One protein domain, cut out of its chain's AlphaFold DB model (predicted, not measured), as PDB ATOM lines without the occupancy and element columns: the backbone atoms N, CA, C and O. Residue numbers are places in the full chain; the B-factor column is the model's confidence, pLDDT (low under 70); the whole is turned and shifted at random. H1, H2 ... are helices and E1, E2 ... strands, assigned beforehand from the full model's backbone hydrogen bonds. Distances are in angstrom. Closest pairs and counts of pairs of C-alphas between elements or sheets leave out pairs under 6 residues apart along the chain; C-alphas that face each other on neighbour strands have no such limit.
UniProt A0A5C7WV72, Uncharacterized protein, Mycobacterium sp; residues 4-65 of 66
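This is residues 4 to 65 of the 66 residues of an uncharacterized protein of Mycobacterium sp (UniProt A0A5C7WV72). A long hairpin of two strands, E1 and E2, has helix H1 packed on it, mostly against E2. A second, much smaller hairpin, E3 and E4, sits near the linked end of this pair, where E1 ends at Val 10, and between H1 and the short helix H2, which lies at one end of the longest axis. The printed part has 62 residues, with two named helices and four named strands in the order E1, E2, H1, E3, E4, H2; each of the two sheets has two antiparallel strands, and the class is mixed, helices and strands. The whole is compact, with a radius of gyration of the C-alphas of 12.1 A, yet elongated in outline, spanning 38 by 22 by 19 A.

E1, residues 4 to 10, and E2, residues 17 to 24, form a hairpin and are antiparallel, with 160 degrees between their directions. The C-alphas of residues 6 and 21 face each other at 4.3 A, and N 7 and O 20 are within hydrogen-bond range at 2.8 A, as are N 18 and O 9 at 2.9 A. H1, residues 29 to 42, comes closest to E2 at the C-alphas of Val 24 and Ala 32, 6.3 A apart, and to E1 at those of Ser 5 and Ala 32, 6.9 A apart. E3, residues 46 to 48, and E4, residues 51 to 53, form the other hairpin, antiparallel at 156 degrees, with N 48 and O 51 at 2.8 A and N 53 and O 46 at 2.9 A, both within hydrogen-bond range. The closest C-alphas of H1 and E3 are those of Glu 37 and Pro 47, 6.0 A apart. The closest of E1 and E4 are those of Val 10 and Ser 52, 6.9 A apart. H2, residues 55 to 64, comes closest to E3 at the C-alphas of Leu 46 and Ala 58, 5.4 A apart. H1 and H2 are apart; H1 and E4 are only just apart, at 8.4 A. In H1 every O i to N i+4 pair is within hydrogen-bond range; in H2, 4 of 6 are.

E1 begins at C-alpha 4, (162.711, 198.543, 221.303), and is 19.4 A long. E2 is 22.4 A long and H1 20.3 A, from C-alpha 29 at (168.029, 194.298, 229.389). E3 and E4 have three residues each. H2 is 14.9 A long and ends at C-alpha 64, (196.612, 188.268, 217.349).

The two C-alphas farthest apart are those of Val 25 and Asp 64, 38.4 A. The printed part has no cut and no long link; the link from E1 to E2 is short, and the other four are tight. The mean pLDDT of the printed part is 90.4, and residues 27 and 63 to 65 are under 70.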
ATOM      1  N   ILE A   4     161.800 198.548 222.451       82.44
ATOM      2  CA  ILE A   4     162.711 198.543 221.303       82.44
ATOM      3  C   ILE A   4     164.020 199.171 221.760       82.44
ATOM      4  O   ILE A   4     164.088 200.357 222.069       82.44
ATOM      5  N   SER A   5     165.082 198.370 221.763       84.12
ATOM      6  CA  SER A   5     166.430 198.836 222.054       84.12
ATOM      7  C   SER A   5     167.153 199.153 220.750       84.12
ATOM      8  O   SER A   5     167.559 198.244 220.026       84.12
ATOM      9  N   GLU A   6     167.298 200.441 220.447       89.75
ATOM     10  CA  GLU A   6     168.075 200.938 219.308       89.75
ATOM     11  C   GLU A   6     169.497 201.284 219.755       89.75
ATOM     12  O   GLU A   6     169.701 201.991 220.746       89.75
ATOM     13  N   ARG A   7     170.506 200.780 219.040       91.25
ATOM     14  CA  ARG A   7     171.917 200.959 219.388       91.25
ATOM     15  C   ARG A   7     172.759 201.245 218.154       91.25
ATOM     16  O   ARG A   7     172.761 200.476 217.198       91.25
ATOM     17  N   ARG A   8     173.556 202.311 218.227       96.06
ATOM     18  CA  ARG A   8     174.661 202.565 217.299       96.06
ATOM     19  C   ARG A   8     175.942 201.975 217.861       96.06
ATOM     20  O   ARG A   8     176.415 202.408 218.910       96.06
ATOM     21  N   ILE A   9     176.527 201.028 217.143       96.94
ATOM     22  CA  ILE A   9     177.806 200.414 217.486       96.94
ATOM     23  C   ILE A   9     178.894 201.012 216.596       96.94
ATOM     24  O   ILE A   9     178.748 201.089 215.375       96.94
ATOM     25  N   VAL A  10     179.992 201.442 217.215       98.00
ATOM     26  CA  VAL A  10     181.160 202.022 216.541       98.00
ATOM     27  C   VAL A  10     182.341 201.076 216.716       98.00
ATOM     28  O   VAL A  10     182.549 200.533 217.803       98.00
ATOM     29  N   CYS A  11     183.108 200.859 215.650       97.94
ATOM     30  CA  CYS A  11     184.308 200.040 215.721       97.94
ATOM     31  C   CYS A  11     185.347 200.658 216.670       97.94
ATOM     32  O   CYS A  11     185.616 201.851 216.622       97.94
ATOM     33  N   LEU A  12     186.001 199.832 217.490       97.19
ATOM     34  CA  LEU A  12     187.085 200.292 218.366       97.19
ATOM     35  C   LEU A  12     188.363 200.722 217.621       97.19
ATOM     36  O   LEU A  12     189.174 201.453 218.180       97.19
ATOM     37  N   SER A  13     188.564 200.263 216.383       96.44
ATOM     38  CA  SER A  13     189.791 200.507 215.604       96.44
ATOM     39  C   SER A  13     189.621 201.513 214.466       96.44
ATOM     40  O   SER A  13     190.613 201.965 213.901       96.44
ATOM     41  N   CYS A  14     188.388 201.852 214.088       96.31
ATOM     42  CA  CYS A  14     188.107 202.803 213.014       96.31
ATOM     43  C   CYS A  14     186.743 203.472 213.208       96.31
ATOM     44  O   CYS A  14     186.072 203.263 214.207       96.31
ATOM     45  N   THR A  15     186.305 204.265 212.235       96.56
ATOM     46  CA  THR A  15     185.032 205.000 212.299       96.56
ATOM     47  C   THR A  15     183.843 204.237 211.714       96.56
ATOM     48  O   THR A  15     182.759 204.802 211.609       96.56
ATOM     49  N   GLN A  16     184.018 202.972 211.311       97.94
ATOM     50  CA  GLN A  16     182.915 202.175 210.777       97.94
ATOM     51  C   GLN A  16     181.849 201.959 211.854       97.94
ATOM     52  O   GLN A  16     182.173 201.672 213.009       97.94
ATOM     53  N   THR A  17     180.583 202.065 211.457       98.12
ATOM     54  CA  THR A  17     179.427 201.928 212.345       98.12
ATOM     55  C   THR A  17     178.446 200.878 211.839       98.12
ATOM     56  O   THR A  17     178.375 200.613 210.637       98.12
ATOM     57  N   ILE A  18     177.665 200.315 212.756       97.31
ATOM     58  CA  ILE A  18     176.460 199.537 212.466       97.31
ATOM     59  C   ILE A  18     175.360 199.969 213.438       97.31
ATOM     60  O   ILE A  18     175.599 200.085 214.641       97.31
ATOM     61  N   ASP A  19     174.174 200.239 212.906       97.25
ATOM     62  CA  ASP A  19     172.990 200.565 213.697       97.25
ATOM     63  C   ASP A  19     172.144 199.282 213.830       97.25
ATOM     64  O   ASP A  19     171.883 198.604 212.835       97.25
ATOM     65  N   VAL A  20     171.773 198.913 215.060       94.69
ATOM     66  CA  VAL A  20     171.064 197.667 215.398       94.69
ATOM     67  C   VAL A  20     169.850 197.989 216.263       94.69
ATOM     68  O   VAL A  20     169.970 198.714 217.248       94.69
ATOM     69  N   SER A  21     168.701 197.400 215.937       91.88
ATOM     70  CA  SER A  21     167.472 197.531 216.723       91.88
ATOM     71  C   SER A  21     166.964 196.154 217.141       91.88
ATOM     72  O   SER A  21     166.824 195.266 216.300       91.88
ATOM     73  N   VAL A  22     166.670 195.972 218.430       89.44
ATOM     74  CA  VAL A  22     166.143 194.715 218.987       89.44
ATOM     75  C   VAL A  22     164.817 194.972 219.688       89.44
ATOM     76  O   VAL A  22     164.742 195.796 220.596       89.44
ATOM     77  N   LEU A  23     163.777 194.235 219.294       88.50
ATOM     78  CA  LEU A  23     162.501 194.191 220.006       88.50
ATOM     79  C   LEU A  23     162.573 193.130 221.107       88.50
ATOM     80  O   LEU A  23     162.696 191.941 220.815       88.50
ATOM     81  N   VAL A  24     162.444 193.546 222.364       82.19
ATOM     82  CA  VAL A  24     162.436 192.643 223.518       82.19
ATOM     83  C   VAL A  24     161.044 192.613 224.140       82.19
ATOM     84  O   VAL A  24     160.504 193.634 224.561       82.19
ATOM     85  N   VAL A  25     160.439 191.423 224.177       79.50
ATOM     86  CA  VAL A  25     159.055 191.220 224.647       79.50
ATOM     87  C   VAL A  25     158.980 191.020 226.168       79.50
ATOM     88  O   VAL A  25     158.008 191.442 226.796       79.50
ATOM     89  N   ASP A  26     160.015 190.425 226.763       73.06
ATOM     90  CA  ASP A  26     160.207 190.292 228.212       73.06
ATOM     91  C   ASP A  26     161.346 191.235 228.602       73.06
ATOM     92  O   ASP A  26     162.486 190.925 228.277       73.06
ATOM     93  N   GLY A  27     161.036 192.402 229.187       68.00
ATOM     94  CA  GLY A  27     161.887 193.607 229.326       68.00
ATOM     95  C   GLY A  27     163.193 193.477 230.129       68.00
ATOM     96  O   GLY A  27     163.583 194.394 230.847       68.00
ATOM     97  N   ARG A  28     163.876 192.338 230.041       81.31
ATOM     98  CA  ARG A  28     165.193 192.063 230.596       81.31
ATOM     99  C   ARG A  28     166.254 192.618 229.658       81.31
ATOM    100  O   ARG A  28     166.491 192.092 228.571       81.31
ATOM    101  N   GLU A  29     166.946 193.644 230.124       81.81
ATOM    102  CA  GLU A  29     168.029 194.298 229.389       81.81
ATOM    103  C   GLU A  29     169.145 193.325 228.970       81.81
ATOM    104  O   GLU A  29     169.701 193.451 227.880       81.81
ATOM    105  N   THR A  30     169.430 192.302 229.779       85.81
ATOM    106  CA  THR A  30     170.455 191.295 229.460       85.81
ATOM    107  C   THR A  30     170.138 190.505 228.192       85.81
ATOM    108  O   THR A  30     171.049 190.205 227.425       85.81
ATOM    109  N   ILE A  31     168.856 190.228 227.923       86.31
ATOM    110  CA  ILE A  31     168.419 189.586 226.676       86.31
ATOM    111  C   ILE A  31     168.650 190.540 225.502       86.31
ATOM    112  O   ILE A  31     169.151 190.120 224.463       86.31
ATOM    113  N   ALA A  32     168.352 191.832 225.678       87.81
ATOM    114  CA  ALA A  32     168.593 192.843 224.651       87.81
ATOM    115  C   ALA A  32     170.080 192.956 224.291       87.81
ATOM    116  O   ALA A  32     170.417 193.179 223.134       87.81
ATOM    117  N   VAL A  33     170.977 192.877 225.278       89.75
ATOM    118  CA  VAL A  33     172.430 192.922 225.045       89.75
ATOM    119  C   VAL A  33     172.881 191.682 224.284       89.75
ATOM    120  O   VAL A  33     173.514 191.822 223.242       89.75
ATOM    121  N   HIS A  34     172.495 190.493 224.749       90.94
ATOM    122  CA  HIS A  34     172.906 189.246 224.112       90.94
ATOM    123  C   HIS A  34     172.401 189.134 222.668       90.94
ATOM    124  O   HIS A  34     173.170 188.812 221.771       90.94
ATOM    125  N   ALA A  35     171.146 189.519 222.416       92.56
ATOM    126  CA  ALA A  35     170.587 189.555 221.068       92.56
ATOM    127  C   ALA A  35     171.357 190.511 220.138       92.56
ATOM    128  O   ALA A  35     171.567 190.201 218.969       92.56
ATOM    129  N   VAL A  36     171.813 191.667 220.643       93.94
ATOM    130  CA  VAL A  36     172.680 192.557 219.854       93.94
ATOM    131  C   VAL A  36     174.014 191.884 219.541       93.94
ATOM    132  O   VAL A  36     174.470 191.977 218.407       93.94
ATOM    133  N   GLU A  37     174.640 191.202 220.501       94.69
ATOM    134  CA  GLU A  37     175.905 190.493 220.269       94.69
ATOM    135  C   GLU A  37     175.769 189.391 219.209       94.69
ATOM    136  O   GLU A  37     176.620 189.302 218.324       94.69
ATOM    137  N   GLU A  38     174.692 188.603 219.250       95.12
ATOM    138  CA  GLU A  38     174.399 187.582 218.237       95.12
ATOM    139  C   GLU A  38     174.233 188.205 216.844       95.12
ATOM    140  O   GLU A  38     174.907 187.794 215.899       95.12
ATOM    141  N   ILE A  39     173.437 189.277 216.728       95.12
ATOM    142  CA  ILE A  39     173.267 190.010 215.463       95.12
ATOM    143  C   ILE A  39     174.612 190.543 214.956       95.12
ATOM    144  O   ILE A  39     174.916 190.444 213.770       95.12
ATOM    145  N   LEU A  40     175.451 191.107 215.829       96.56
ATOM    146  CA  LEU A  40     176.769 191.596 215.427       96.56
ATOM    147  C   LEU A  40     177.615 190.470 214.816       96.56
ATOM    148  O   LEU A  40     178.227 190.671 213.763       96.56
ATOM    149  N   VAL A  41     177.618 189.288 215.436       96.56
ATOM    150  CA  VAL A  41     178.348 188.117 214.933       96.56
ATOM    151  C   VAL A  41     177.835 187.679 213.558       96.56
ATOM    152  O   VAL A  41     178.659 187.445 212.670       96.56
ATOM    153  N   ASP A  42     176.518 187.652 213.338       96.12
ATOM    154  CA  ASP A  42     175.916 187.298 212.041       96.12
ATOM    155  C   ASP A  42     176.337 188.251 210.909       96.12
ATOM    156  O   ASP A  42     176.511 187.843 209.760       96.12
ATOM    157  N   TYR A  43     176.583 189.523 211.237       95.50
ATOM    158  CA  TYR A  43     177.089 190.536 210.303       95.50
ATOM    159  C   TYR A  43     178.626 190.601 210.244       95.50
ATOM    160  O   TYR A  43     179.201 191.515 209.642       95.50
ATOM    161  N   GLY A  44     179.317 189.643 210.862       95.69
ATOM    162  CA  GLY A  44     180.772 189.527 210.853       95.69
ATOM    163  C   GLY A  44     181.499 190.510 211.772       95.69
ATOM    164  O   GLY A  44     182.727 190.602 211.702       95.69
ATOM    165  N   TRP A  45     180.784 191.246 212.624       97.56
ATOM    166  CA  TRP A  45     181.394 192.027 213.696       97.56
ATOM    167  C   TRP A  45     181.875 191.104 214.821       97.56
ATOM    168  O   TRP A  45     181.438 189.964 214.971       97.56
ATOM    169  N   LEU A  46     182.816 191.596 215.621       97.25
ATOM    170  CA  LEU A  46     183.322 190.903 216.801       97.25
ATOM    171  C   LEU A  46     182.986 191.720 218.053       97.25
ATOM    172  O   LEU A  46     183.692 192.700 218.316       97.25
ATOM    173  N   PRO A  47     181.946 191.348 218.818       95.94
ATOM    174  CA  PRO A  47     181.703 191.921 220.135       95.94
ATOM    175  C   PRO A  47     182.753 191.434 221.144       95.94
ATOM    176  O   PRO A  47     183.214 190.293 221.100       95.94
ATOM    177  N   THR A  48     183.152 192.317 222.057       94.12
ATOM    178  CA  THR A  48     184.083 192.045 223.161       94.12
ATOM    179  C   THR A  48     183.640 192.814 224.411       94.12
ATOM    180  O   THR A  48     182.927 193.813 224.288       94.12
ATOM    181  N   PRO A  49     184.146 192.474 225.613       91.50
ATOM    182  CA  PRO A  49     183.850 193.241 226.826       91.50
ATOM    183  C   PRO A  49     184.258 194.724 226.776       91.50
ATOM    184  O   PRO A  49     183.801 195.510 227.598       91.50
ATOM    185  N   ARG A  50     185.145 195.122 225.848       91.50
ATOM    186  CA  ARG A  50     185.606 196.515 225.691       91.50
ATOM    187  C   ARG A  50     184.851 197.291 224.607       91.50
ATOM    188  O   ARG A  50     185.108 198.478 224.437       91.50
ATOM    189  N   GLY A  51     183.966 196.638 223.856       94.38
ATOM    190  CA  GLY A  51     183.310 197.183 222.665       94.38
ATOM    191  C   GLY A  51     183.404 196.222 221.481       94.38
ATOM    192  O   GLY A  51     183.692 195.043 221.663       94.38
ATOM    193  N   SER A  52     183.171 196.707 220.262       96.94
ATOM    194  CA  SER A  52     183.087 195.844 219.075       96.94
ATOM    195  C   SER A  52     184.094 196.213 217.986       96.94
ATOM    196  O   SER A  52     184.437 197.381 217.798       96.94
ATOM    197  N   TYR A  53     184.540 195.219 217.222       97.94
ATOM    198  CA  TYR A  53     185.355 195.407 216.021       97.94
ATOM    199  C   TYR A  53     184.530 195.137 214.766       97.94
ATOM    200  O   TYR A  53     183.762 194.175 214.717       97.94
ATOM    201  N   CYS A  54     184.706 195.966 213.737       98.00
ATOM    202  CA  CYS A  54     184.074 195.750 212.442       98.00
ATOM    203  C   CYS A  54     184.671 194.527 211.722       98.00
ATOM    204  O   CYS A  54     185.765 194.090 212.090       98.00
ATOM    205  N   PRO A  55     184.035 194.007 210.656       96.81
ATOM    206  CA  PRO A  55     184.490 192.787 209.984       96.81
ATOM    207  C   PRO A  55     185.939 192.827 209.487       96.81
ATOM    208  O   PRO A  55     186.609 191.796 209.442       96.81
ATOM    209  N   GLN A  56     186.447 194.013 209.141       95.75
ATOM    210  CA  GLN A  56     187.840 194.192 208.735       95.75
ATOM    211  C   GLN A  56     188.807 194.000 209.912       95.75
ATOM    212  O   GLN A  56     189.748 193.217 209.805       95.75
ATOM    213  N   HIS A  57     188.570 194.673 211.041       96.56
ATOM    214  CA  HIS A  57     189.456 194.620 212.213       96.56
ATOM    215  C   HIS A  57     189.243 193.374 213.076       96.56
ATOM    216  O   HIS A  57     190.174 192.913 213.729       96.56
ATOM    217  N   ALA A  58     188.048 192.782 213.038       95.19
ATOM    218  CA  ALA A  58     187.741 191.524 213.706       95.19
ATOM    219  C   ALA A  58     188.687 190.399 213.261       95.19
ATOM    220  O   ALA A  58     189.066 189.565 214.078       95.19
ATOM    221  N   ARG A  59     189.096 190.387 211.985       89.19
ATOM    222  CA  ARG A  59     190.074 189.421 211.465       89.19
ATOM    223  C   ARG A  59     191.434 189.611 212.128       89.19
ATOM    224  O   ARG A  59     191.958 188.651 212.674       89.19
ATOM    225  N   SER A  60     191.961 190.837 212.140       87.56
ATOM    226  CA  SER A  60     193.253 191.152 212.766       87.56
ATOM    227  C   SER A  60     193.282 190.758 214.242       87.56
ATOM    228  O   SER A  60     194.163 190.023 214.663       87.56
ATOM    229  N   VAL A  61     192.249 191.137 215.004       86.50
ATOM    230  CA  VAL A  61     192.159 190.823 216.440       86.50
ATOM    231  C   VAL A  61     192.080 189.316 216.701       86.50
ATOM    232  O   VAL A  61     192.668 188.826 217.660       86.50
ATOM    233  N   ARG A  62     191.373 188.557 215.852       79.38
ATOM    234  CA  ARG A  62     191.316 187.090 215.969       79.38
ATOM    235  C   ARG A  62     192.658 186.426 215.656       79.38
ATOM    236  O   ARG A  62     192.939 185.383 216.230       79.38
ATOM    237  N   HIS A  63     193.461 187.009 214.764       67.75
ATOM    238  CA  HIS A  63     194.793 186.502 214.431       67.75
ATOM    239  C   HIS A  63     195.835 186.802 215.515       67.75
ATOM    240  O   HIS A  63     196.718 185.979 215.713       67.75
ATOM    241  N   ASP A  64     195.703 187.911 216.246       60.91
ATOM    242  CA  ASP A  64     196.612 188.268 217.349       60.91
ATOM    243  C   ASP A  64     196.353 187.467 218.643       60.91
ATOM    244  O   ASP A  64     197.157 187.500 219.573       60.91
ATOM    245  N   ALA A  65     195.213 186.774 218.731       57.88
ATOM    246  CA  ALA A  65     194.812 185.980 219.896       57.88
ATOM    247  C   ALA A  65     195.176 184.482 219.798       57.88
ATOM    248  O   ALA A  65     194.820 183.723 220.703       57.88
TER     249      ALA A  65